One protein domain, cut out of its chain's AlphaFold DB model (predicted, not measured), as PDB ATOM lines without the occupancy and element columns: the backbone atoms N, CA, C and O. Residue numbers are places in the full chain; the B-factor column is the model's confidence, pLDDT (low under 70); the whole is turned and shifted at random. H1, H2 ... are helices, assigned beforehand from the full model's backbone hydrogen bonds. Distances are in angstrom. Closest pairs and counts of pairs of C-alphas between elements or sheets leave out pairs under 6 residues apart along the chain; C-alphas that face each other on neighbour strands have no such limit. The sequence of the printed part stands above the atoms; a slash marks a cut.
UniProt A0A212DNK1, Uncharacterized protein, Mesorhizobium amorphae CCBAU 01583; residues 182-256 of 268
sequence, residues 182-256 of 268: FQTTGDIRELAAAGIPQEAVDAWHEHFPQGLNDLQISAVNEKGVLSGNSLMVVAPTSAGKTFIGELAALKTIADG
ATOM      1  N   PHE A 182     -14.515  37.550 -39.515       83.38
ATOM      2  CA  PHE A 182     -15.301  37.428 -38.297       83.38
ATOM      3  C   PHE A 182     -16.775  37.172 -38.656       83.38
ATOM      4  O   PHE A 182     -17.305  37.816 -39.561       83.38
ATOM      5  N   GLN A 183     -17.405  36.203 -37.994       85.44
ATOM      6  CA  GLN A 183     -18.800  35.843 -38.237       85.44
ATOM      7  C   GLN A 183     -19.648  36.285 -37.048       85.44
ATOM      8  O   GLN A 183     -19.292  36.000 -35.908       85.44
ATOM      9  N   THR A 184     -20.774  36.931 -37.330       87.69
ATOM     10  CA  THR A 184     -21.761  37.356 -36.340       87.69
ATOM     11  C   THR A 184     -23.173  36.945 -36.745       87.69
ATOM     12  O   THR A 184     -23.518  36.918 -37.930       87.69
ATOM     13  N   THR A 185     -23.998  36.631 -35.751       89.81
ATOM     14  CA  THR A 185     -25.444  36.426 -35.899       89.81
ATOM     15  C   THR A 185     -26.223  37.742 -35.949       89.81
ATOM     16  O   THR A 185     -27.406  37.741 -36.276       89.81
ATOM     17  N   GLY A 186     -25.556  38.858 -35.645       87.88
ATOM     18  CA  GLY A 186     -26.148  40.180 -35.482       87.88
ATOM     19  C   GLY A 186     -26.166  40.666 -34.034       87.88
ATOM     20  O   GLY A 186     -26.460  41.837 -33.803       87.88
ATOM     21  N   ASP A 187     -25.810  39.828 -33.054       92.56
ATOM     22  CA  ASP A 187     -25.620  40.291 -31.678       92.56
ATOM     23  C   ASP A 187     -24.327  41.117 -31.564       92.56
ATOM     24  O   ASP A 187     -23.216  40.633 -31.789       92.56
ATOM     25  N   ILE A 188     -24.472  42.382 -31.169       92.12
ATOM     26  CA  ILE A 188     -23.369  43.335 -30.988       92.12
ATOM     27  C   ILE A 188     -22.343  42.836 -29.971       92.12
ATOM     28  O   ILE A 188     -21.157  43.134 -30.109       92.12
ATOM     29  N   ARG A 189     -22.759  42.035 -28.985       91.19
ATOM     30  CA  ARG A 189     -21.856  41.486 -27.963       91.19
ATOM     31  C   ARG A 189     -20.812  40.544 -28.549       91.19
ATOM     32  O   ARG A 189     -19.710  40.448 -28.014       91.19
ATOM     33  N   GLU A 190     -21.122  39.889 -29.666       91.12
ATOM     34  CA  GLU A 190     -20.177  39.013 -30.361       91.12
ATOM     35  C   GLU A 190     -18.964  39.802 -30.874       91.12
ATOM     36  O   GLU A 190     -17.857  39.269 -30.910       91.12
ATOM     37  N   LEU A 191     -19.124  41.092 -31.191       90.25
ATOM     38  CA  LEU A 191     -18.055  41.934 -31.735       90.25
ATOM     39  C   LEU A 191     -16.852  42.090 -30.792       90.25
ATOM     40  O   LEU A 191     -15.744  42.357 -31.264       90.25
ATOM     41  N   ALA A 192     -17.023  41.866 -29.485       90.06
ATOM     42  CA  ALA A 192     -15.912  41.817 -28.532       90.06
ATOM     43  C   ALA A 192     -14.885  40.732 -28.910       90.06
ATOM     44  O   ALA A 192     -13.676  40.953 -28.826       90.06
ATOM     45  N   ALA A 193     -15.346  39.584 -29.423       87.06
ATOM     46  CA  ALA A 193     -14.478  38.505 -29.894       87.06
ATOM     47  C   ALA A 193     -13.694  38.878 -31.165       87.06
ATOM     48  O   ALA A 193     -12.670  38.263 -31.461       87.06
ATOM     49  N   ALA A 194     -14.127  39.913 -31.891       85.38
ATOM     50  CA  ALA A 194     -13.380  40.495 -33.002       85.38
ATOM     51  C   ALA A 194     -12.287  41.480 -32.536       85.38
ATOM     52  O   ALA A 194     -11.624  42.093 -33.370       85.38
ATOM     53  N   GLY A 195     -12.091  41.661 -31.225       86.69
ATOM     54  CA  GLY A 195     -11.120  42.600 -30.660       86.69
ATOM     55  C   GLY A 195     -11.637  44.036 -30.546       86.69
ATOM     56  O   GLY A 195     -10.836  44.961 -30.430       86.69
ATOM     57  N   ILE A 196     -12.957  44.244 -30.596       91.00
ATOM     58  CA  ILE A 196     -13.552  45.553 -30.312       91.00
ATOM     59  C   ILE A 196     -13.546  45.803 -28.790       91.00
ATOM     60  O   ILE A 196     -13.926  44.901 -28.041       91.00
ATOM     61  N   PRO A 197     -13.141  46.998 -28.305       92.50
ATOM     62  CA  PRO A 197     -13.154  47.320 -26.877       92.50
ATOM     63  C   PRO A 197     -14.542  47.164 -26.247       92.50
ATOM     64  O   PRO A 197     -15.533  47.628 -26.813       92.50
ATOM     65  N   GLN A 198     -14.603  46.573 -25.049       91.75
ATOM     66  CA  GLN A 198     -15.868  46.289 -24.360       91.75
ATOM     67  C   GLN A 198     -16.711  47.552 -24.131       91.75
ATOM     68  O   GLN A 198     -17.916  47.527 -24.344       91.75
ATOM     69  N   GLU A 199     -16.071  48.682 -23.814       92.12
ATOM     70  CA  GLU A 199     -16.744  49.977 -23.633       92.12
ATOM     71  C   GLU A 199     -17.551  50.403 -24.872       92.12
ATOM     72  O   GLU A 199     -18.647  50.947 -24.756       92.12
ATOM     73  N   ALA A 200     -17.031  50.126 -26.073       91.44
ATOM     74  CA  ALA A 200     -17.727  50.435 -27.316       91.44
ATOM     75  C   ALA A 200     -18.856  49.438 -27.604       91.44
ATOM     76  O   ALA A 200     -19.922  49.841 -28.064       91.44
ATOM     77  N   VAL A 201     -18.637  48.153 -27.311       92.50
ATOM     78  CA  VAL A 201     -19.661  47.106 -27.437       92.50
ATOM     79  C   VAL A 201     -20.862  47.420 -26.546       92.50
ATOM     80  O   VAL A 201     -21.997  47.355 -27.018       92.50
ATOM     81  N   ASP A 202     -20.622  47.822 -25.298       92.69
ATOM     82  CA  ASP A 202     -21.672  48.168 -24.341       92.69
ATOM     83  C   ASP A 202     -22.456  49.408 -24.806       92.69
ATOM     84  O   ASP A 202     -23.685  49.368 -24.891       92.69
ATOM     85  N   ALA A 203     -21.754  50.470 -25.222       91.88
ATOM     86  CA  ALA A 203     -22.380  51.687 -25.744       91.88
ATOM     87  C   ALA A 203     -23.223  51.428 -27.008       91.88
ATOM     88  O   ALA A 203     -24.314  51.980 -27.170       91.88
ATOM     89  N   TRP A 204     -22.746  50.575 -27.917       92.25
ATOM     90  CA  TRP A 204     -23.501  50.207 -29.114       92.25
ATOM     91  C   TRP A 204     -24.687  49.304 -28.806       92.25
ATOM     92  O   TRP A 204     -25.726  49.446 -29.442       92.25
ATOM     93  N   HIS A 205     -24.567  48.407 -27.831       91.81
ATOM     94  CA  HIS A 205     -25.672  47.547 -27.432       91.81
ATOM     95  C   HIS A 205     -26.848  48.354 -26.856       91.81
ATOM     96  O   HIS A 205     -28.001  48.042 -27.153       91.81
ATOM     97  N   GLU A 206     -26.571  49.432 -26.115       90.50
ATOM     98  CA  GLU A 206     -27.601  50.380 -25.667       90.50
ATOM     99  C   GLU A 206     -28.269  51.116 -26.839       90.50
ATOM    100  O   GLU A 206     -29.483  51.325 -26.838       90.50
ATOM    101  N   HIS A 207     -27.489  51.497 -27.856       86.56
ATOM    102  CA  HIS A 207     -27.987  52.255 -29.008       86.56
ATOM    103  C   HIS A 207     -28.736  51.389 -30.037       86.56
ATOM    104  O   HIS A 207     -29.620  51.876 -30.743       86.56
ATOM    105  N   PHE A 208     -28.400  50.102 -30.112       86.88
ATOM    106  CA  PHE A 208     -28.951  49.128 -31.054       86.88
ATOM    107  C   PHE A 208     -29.447  47.878 -30.301       86.88
ATOM    108  O   PHE A 208     -28.867  46.795 -30.422       86.88
ATOM    109  N   PRO A 209     -30.558  47.983 -29.550       83.88
ATOM    110  CA  PRO A 209     -31.058  46.889 -28.715       83.88
ATOM    111  C   PRO A 209     -31.541  45.670 -29.516       83.88
ATOM    112  O   PRO A 209     -31.654  44.579 -28.964       83.88
ATOM    113  N   GLN A 210     -31.829  45.837 -30.813       87.06
ATOM    114  CA  GLN A 210     -32.191  44.741 -31.723       87.06
ATOM    115  C   GLN A 210     -30.985  44.140 -32.466       87.06
ATOM    116  O   GLN A 210     -31.167  43.228 -33.266       87.06
ATOM    117  N   GLY A 211     -29.769  44.626 -32.199       89.88
ATOM    118  CA  GLY A 211     -28.553  44.172 -32.867       89.88
ATOM    119  C   GLY A 211     -28.329  44.800 -34.246       89.88
ATOM    120  O   GLY A 211     -28.881  45.851 -34.582       89.88
ATOM    121  N   LEU A 212     -27.461  44.157 -35.024       90.88
ATOM    122  CA  LEU A 212     -27.090  44.557 -36.377       90.88
ATOM    123  C   LEU A 212     -28.199  44.222 -37.379       90.88
ATOM    124  O   LEU A 212     -28.848  43.186 -37.286       90.88
ATOM    125  N   ASN A 213     -28.370  45.078 -38.385       91.25
ATOM    126  CA  ASN A 213     -29.273  44.804 -39.503       91.25
ATOM    127  C   ASN A 213     -28.629  43.884 -40.561       91.25
ATOM    128  O   ASN A 213     -27.411  43.703 -40.585       91.25
ATOM    129  N   ASP A 214     -29.433  43.363 -41.493       89.75
ATOM    130  CA  ASP A 214     -28.970  42.423 -42.531       89.75
ATOM    131  C   ASP A 214     -27.795  42.956 -43.364       89.75
ATOM    132  O   ASP A 214     -26.874  42.211 -43.708       89.75
ATOM    133  N   LEU A 215     -27.785  44.262 -43.665       88.50
ATOM    134  CA  LEU A 215     -26.691  44.888 -44.406       88.50
ATOM    135  C   LEU A 215     -25.389  44.861 -43.597       88.50
ATOM    136  O   LEU A 215     -24.330  44.573 -44.148       88.50
ATOM    137  N   GLN A 216     -25.453  45.174 -42.305       90.25
ATOM    138  CA  GLN A 216     -24.302  45.170 -41.401       90.25
ATOM    139  C   GLN A 216     -23.789  43.746 -41.165       90.25
ATOM    140  O   GLN A 216     -22.578  43.533 -41.209       90.25
ATOM    141  N   ILE A 217     -24.690  42.772 -41.000       90.62
ATOM    142  CA  ILE A 217     -24.344  41.352 -40.865       90.62
ATOM    143  C   ILE A 217     -23.635  40.858 -42.132       90.62
ATOM    144  O   ILE A 217     -22.539  40.309 -42.035       90.62
ATOM    145  N   SER A 218     -24.194  41.103 -43.323       87.56
ATOM    146  CA  SER A 218     -23.542  40.754 -44.601       87.56
ATOM    147  C   SER A 218     -22.189  41.458 -44.747       87.56
ATOM    148  O   SER A 218     -21.199  40.842 -45.147       87.56
ATOM    149  N   ALA A 219     -22.086  42.727 -44.345       87.56
ATOM    150  CA  ALA A 219     -20.828  43.458 -44.422       87.56
ATOM    151  C   ALA A 219     -19.736  42.847 -43.517       87.56
ATOM    152  O   ALA A 219     -18.582  42.732 -43.935       87.56
ATOM    153  N   VAL A 220     -20.084  42.397 -42.309       89.12
ATOM    154  CA  VAL A 220     -19.147  41.699 -41.413       89.12
ATOM    155  C   VAL A 220     -18.821  40.301 -41.949       89.12
ATOM    156  O   VAL A 220     -17.650  40.006 -42.200       89.12
ATOM    157  N   ASN A 221     -19.840  39.480 -42.206       87.06
ATOM    158  CA  ASN A 221     -19.690  38.056 -42.505       87.06
ATOM    159  C   ASN A 221     -19.118  37.796 -43.904       87.06
ATOM    160  O   ASN A 221     -18.217  36.969 -44.071       87.06
ATOM    161  N   GLU A 222     -19.633  38.492 -44.918       82.44
ATOM    162  CA  GLU A 222     -19.329  38.228 -46.328       82.44
ATOM    163  C   GLU A 222     -18.244  39.160 -46.864       82.44
ATOM    164  O   GLU A 222     -17.420  38.743 -47.677       82.44
ATOM    165  N   LYS A 223     -18.229  40.423 -46.418       84.75
ATOM    166  CA  LYS A 223     -17.311  41.450 -46.946       84.75
ATOM    167  C   LYS A 223     -16.116  41.751 -46.042       84.75
ATOM    168  O   LYS A 223     -15.213  42.459 -46.480       84.75
ATOM    169  N   GLY A 224     -16.066  41.201 -44.828       85.00
ATOM    170  CA  GLY A 224     -14.882  41.285 -43.974       85.00
ATOM    171  C   GLY A 224     -14.570  42.695 -43.490       85.00
ATOM    172  O   GLY A 224     -13.411  43.101 -43.460       85.00
ATOM    173  N   VAL A 225     -15.594  43.460 -43.102       88.06
ATOM    174  CA  VAL A 225     -15.440  44.835 -42.581       88.06
ATOM    175  C   VAL A 225     -14.446  44.923 -41.416       88.06
ATOM    176  O   VAL A 225     -13.745  45.923 -41.273       88.06
ATOM    177  N   LEU A 226     -14.344  43.867 -40.607       86.62
ATOM    178  CA  LEU A 226     -13.443  43.797 -39.453       86.62
ATOM    179  C   LEU A 226     -12.061  43.205 -39.785       86.62
ATOM    180  O   LEU A 226     -11.215  43.095 -38.902       86.62
ATOM    181  N   SER A 227     -11.804  42.856 -41.048       81.38
ATOM    182  CA  SER A 227     -10.548  42.232 -41.494       81.38
ATOM    183  C   SER A 227      -9.416  43.251 -41.700       81.38
ATOM    184  O   SER A 227      -8.277  42.878 -41.963       81.38
ATOM    185  N   GLY A 228      -9.701  44.554 -41.565       76.75
ATOM    186  CA  GLY A 228      -8.686  45.609 -41.617       76.75
ATOM    187  C   GLY A 228      -8.210  45.992 -43.017       76.75
ATOM    188  O   GLY A 228      -7.132  46.579 -43.137       76.75
ATOM    189  N   ASN A 229      -8.986  45.645 -44.044       80.19
ATOM    190  CA  ASN A 229      -8.773  46.044 -45.433       80.19
ATOM    191  C   ASN A 229      -9.371  47.434 -45.706       80.19
ATOM    192  O   ASN A 229     -10.250  47.901 -44.981       80.19
ATOM    193  N   SER A 230      -8.936  48.080 -46.790       82.44
ATOM    194  CA  SER A 230      -9.584  49.300 -47.288       82.44
ATOM    195  C   SER A 230     -11.033  49.012 -47.691       82.44
ATOM    196  O   SER A 230     -11.293  48.059 -48.424       82.44
ATOM    197  N   LEU A 231     -11.969  49.853 -47.248       83.69
ATOM    198  CA  LEU A 231     -13.405  49.653 -47.442       83.69
ATOM    199  C   LEU A 231     -14.040  50.844 -48.172       83.69
ATOM    200  O   LEU A 231     -13.780  52.000 -47.840       83.69
ATOM    201  N   MET A 232     -14.933  50.557 -49.123       82.38
ATOM    202  CA  MET A 232     -15.843  51.534 -49.726       82.38
ATOM    203  C   MET A 232     -17.282  51.036 -49.568       82.38
ATOM    204  O   MET A 232     -17.630  49.973 -50.075       82.38
ATOM    205  N   VAL A 233     -18.124  51.804 -48.872       81.00
ATOM    206  CA  VAL A 233     -19.526  51.439 -48.612       81.00
ATOM    207  C   VAL A 233     -20.452  52.329 -49.432       81.00
ATOM    208  O   VAL A 233     -20.481  53.546 -49.248       81.00
ATOM    209  N   VAL A 234     -21.252  51.720 -50.308       80.75
ATOM    210  CA  VAL A 234     -22.270  52.406 -51.115       80.75
ATOM    211  C   VAL A 234     -23.640  51.822 -50.774       80.75
ATOM    212  O   VAL A 234     -23.920  50.673 -51.092       80.75
ATOM    213  N   ALA A 235     -24.497  52.606 -50.115       73.75
ATOM    214  CA  ALA A 235     -25.861  52.198 -49.762       73.75
ATOM    215  C   ALA A 235     -26.804  53.416 -49.641       73.75
ATOM    216  O   ALA A 235     -26.331  54.520 -49.319       73.75
ATOM    217  N   PRO A 236     -28.132  53.247 -49.837       75.50
ATOM    218  CA  PRO A 236     -29.115  54.318 -49.677       75.50
ATOM    219  C   PRO A 236     -28.996  55.059 -48.337       75.50
ATOM    220  O   PRO A 236     -28.507  54.534 -47.329       75.50
ATOM    221  N   THR A 237     -29.405  56.327 -48.299       69.31
ATOM    222  CA  THR A 237     -29.572  57.075 -47.038       69.31
ATOM    223  C   THR A 237     -30.547  56.312 -46.143       69.31
ATOM    224  O   THR A 237     -31.537  55.816 -46.664       69.31
ATOM    225  N   SER A 238     -30.240  56.177 -44.844       68.75
ATOM    226  CA  SER A 238     -30.908  55.322 -43.828       68.75
ATOM    227  C   SER A 238     -30.557  53.821 -43.769       68.75
ATOM    228  O   SER A 238     -30.904  53.180 -42.787       68.75
ATOM    229  N   ALA A 239     -29.770  53.262 -44.698       72.31
ATOM    230  CA  ALA A 239     -29.446  51.822 -44.694       72.31
ATOM    231  C   ALA A 239     -28.460  51.352 -43.589       72.31
ATOM    232  O   ALA A 239     -28.133  50.174 -43.510       72.31
ATOM    233  N   GLY A 240     -27.942  52.258 -42.748       73.12
ATOM    234  CA  GLY A 240     -26.976  51.915 -41.689       73.12
ATOM    235  C   GLY A 240     -25.496  51.928 -42.106       73.12
ATOM    236  O   GLY A 240     -24.644  51.457 -41.358       73.12
ATOM    237  N   LYS A 241     -25.163  52.513 -43.267       83.81
ATOM    238  CA  LYS A 241     -23.779  52.608 -43.787       83.81
ATOM    239  C   LYS A 241     -22.786  53.349 -42.885       83.81
ATOM    240  O   LYS A 241     -21.599  53.049 -42.937       83.81
ATOM    241  N   THR A 242     -23.254  54.299 -42.073       86.12
ATOM    242  CA  THR A 242     -22.395  55.041 -41.135       86.12
ATOM    243  C   THR A 242     -21.785  54.092 -40.111       86.12
ATOM    244  O   THR A 242     -20.574  54.094 -39.922       86.12
ATOM    245  N   PHE A 243     -22.608  53.203 -39.552       88.25
ATOM    246  CA  PHE A 243     -22.172  52.246 -38.545       88.25
ATOM    247  C   PHE A 243     -21.168  51.224 -39.097       88.25
ATOM    248  O   PHE A 243     -20.223  50.852 -38.416       88.25
ATOM    249  N   ILE A 244     -21.303  50.822 -40.366       89.31
ATOM    250  CA  ILE A 244     -20.305  49.967 -41.035       89.31
ATOM    251  C   ILE A 244     -18.932  50.662 -41.079       89.31
ATOM    252  O   ILE A 244     -17.902  50.030 -40.844       89.31
ATOM    253  N   GLY A 245     -18.913  51.971 -41.353       87.94
ATOM    254  CA  GLY A 245     -17.692  52.774 -41.305       87.94
ATOM    255  C   GLY A 245     -17.120  52.904 -39.890       87.94
ATOM    256  O   GLY A 245     -15.906  52.811 -39.719       87.94
ATOM    257  N   GLU A 246     -17.976  53.075 -38.882       88.75
ATOM    258  CA  GLU A 246     -17.577  53.128 -37.468       88.75
ATOM    259  C   GLU A 246     -16.981  51.799 -36.990       88.75
ATOM    260  O   GLU A 246     -15.907  51.806 -36.394       88.75
ATOM    261  N   LEU A 247     -17.607  50.666 -37.326       89.56
ATOM    262  CA  LEU A 247     -17.090  49.318 -37.066       89.56
ATOM    263  C   LEU A 247     -15.670  49.144 -37.621       89.56
ATOM    264  O   LEU A 247     -14.756  48.767 -36.887       89.56
ATOM    265  N   ALA A 248     -15.475  49.457 -38.906       89.19
ATOM    266  CA  ALA A 248     -14.174  49.349 -39.565       89.19
ATOM    267  C   ALA A 248     -13.123  50.265 -38.920       89.19
ATOM    268  O   ALA A 248     -11.985  49.852 -38.678       89.19
ATOM    269  N   ALA A 249     -13.497  51.517 -38.639       88.44
ATOM    270  CA  ALA A 249     -12.600  52.504 -38.057       88.44
ATOM    271  C   ALA A 249     -12.181  52.110 -36.637       88.44
ATOM    272  O   ALA A 249     -10.987  52.111 -36.334       88.44
ATOM    273  N   LEU A 250     -13.136  51.720 -35.791       89.56
ATOM    274  CA  LEU A 250     -12.864  51.351 -34.407       89.56
ATOM    275  C   LEU A 250     -12.007  50.085 -34.325       89.56
ATOM    276  O   LEU A 250     -11.033  50.066 -33.582       89.56
ATOM    277  N   LYS A 251     -12.299  49.065 -35.143       88.56
ATOM    278  CA  LYS A 251     -11.459  47.864 -35.249       88.56
ATOM    279  C   LYS A 251     -10.028  48.202 -35.671       88.56
ATOM    280  O   LYS A 251      -9.074  47.691 -35.095       88.56
ATOM    281  N   THR A 252      -9.872  49.093 -36.649       87.88
ATOM    282  CA  THR A 252      -8.554  49.541 -37.120       87.88
ATOM    283  C   THR A 252      -7.777  50.248 -36.005       87.88
ATOM    284  O   THR A 252      -6.590  49.985 -35.828       87.88
ATOM    285  N   ILE A 253      -8.449  51.100 -35.225       87.62
ATOM    286  CA  ILE A 253      -7.857  51.795 -34.072       87.62
ATOM    287  C   ILE A 253      -7.498  50.805 -32.955       87.62
ATOM    288  O   ILE A 253      -6.412  50.909 -32.388       87.62
ATOM    289  N   ALA A 254      -8.366  49.830 -32.672       86.50
ATOM    290  CA  ALA A 254      -8.125  48.781 -31.680       86.50
ATOM    291  C   ALA A 254      -6.900  47.917 -32.032       86.50
ATOM    292  O   ALA A 254      -6.151  47.519 -31.146       86.50
ATOM    293  N   ASP A 255      -6.627  47.725 -33.327       85.19
ATOM    294  CA  ASP A 255      -5.407  47.073 -33.827       85.19
ATOM    295  C   ASP A 255      -4.153  47.969 -33.778       85.19
ATOM    296  O   ASP A 255      -3.106  47.607 -34.316       85.19
ATOM    297  N   GLY A 256      -4.246  49.172 -33.203       84.69
ATOM    298  CA  GLY A 256      -3.150  50.141 -33.146       84.69
ATOM    299  C   GLY A 256      -2.834  50.811 -34.487       84.69
ATOM    300  O   GLY A 256      -1.767  51.411 -34.646       84.69
TER     301      GLY A 256
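Overview. This is residues 182 to 256 of the 268 residues of an uncharacterized protein of Mesorhizobium amorphae CCBAU 01583 (UniProt A0A212DNK1). Four short helices stand in two pairs: H1 and H2 fold back on each other as a hairpin, and H3 and H4 run the same way, meeting through the first residues of H4. Between H3 and H4 the backbone makes a wide loop, residues 222 to 240, that brings it back to where H4 begins. The printed part has 75 residues with four named helices, H1, H2, H3 and H4 along the chain, and no named strand; its class is all helix. It is compact, with a radius of gyration of the C-alphas of 11.3 A, and its C-alphas span 29 by 27 by 18 A.

Along the chain. Start at Phe 182 and read on to C-alpha 188 at (-23.369, 43.335, -30.988), where H1 begins; it holds residues 188 to 194, and its first and last C-alphas are 10.6 A apart. H2 follows at residues 198 to 207, 14.3 A from first to last C-alpha. Next look at C-alpha 214, at (-28.970, 42.423, -42.531), where H3 begins; it runs through residues 214 to 221 and measures 10.3 A. Then find C-alpha 241 at (-23.779, 52.608, -43.787); from there H4, the longest helix, runs through residues 241 to 254 over 20.2 A to C-alpha 254 at (-8.125, 48.781, -31.680).

Arrangement. Begin with H1 and H2, a helical hairpin. They touch, with the closest C-alphas, those of Ile 188 and His 205, 6.0 A apart. They run opposite ways at a shallow tilt of 24 degrees. H2 and H3 are apart, though they follow each other in the chain. H3 and H4 touch, H4 with residues 241 to 244 alone; the closest C-alphas are those of Gln 216 and Ile 244, 6.3 A apart. These two run the same way at a shallow tilt of 27 degrees. Look next at Ala 194 and Lys 251, whose C-alphas, 7.9 A apart, are the closest of H1 and H4: the two helices are close but not clearly touching. Their tilt of 37 degrees is only just steep, and they run the same way. H1 and H3 are apart, and so are H2 and H4. In H2, H3 and H4 every O i to N i+4 pair is within hydrogen-bond range; in H1 0 of 3 are, while 4 of 4 O i to N i+3 pairs are.

Size, cuts and confidence. The two C-alphas farthest apart are those of Pro 236 and Gly 256, at 31.1 A. The printed part has no cut. The link from H1 to H2 is tight, that from H2 to H3 is short, and that from H3 to H4, with 19 residues, is long. In the B-factor column the mean pLDDT of the printed part is 86.5; look at residues 237 to 238 for the two printed residues under 70, where the model's confidence is low.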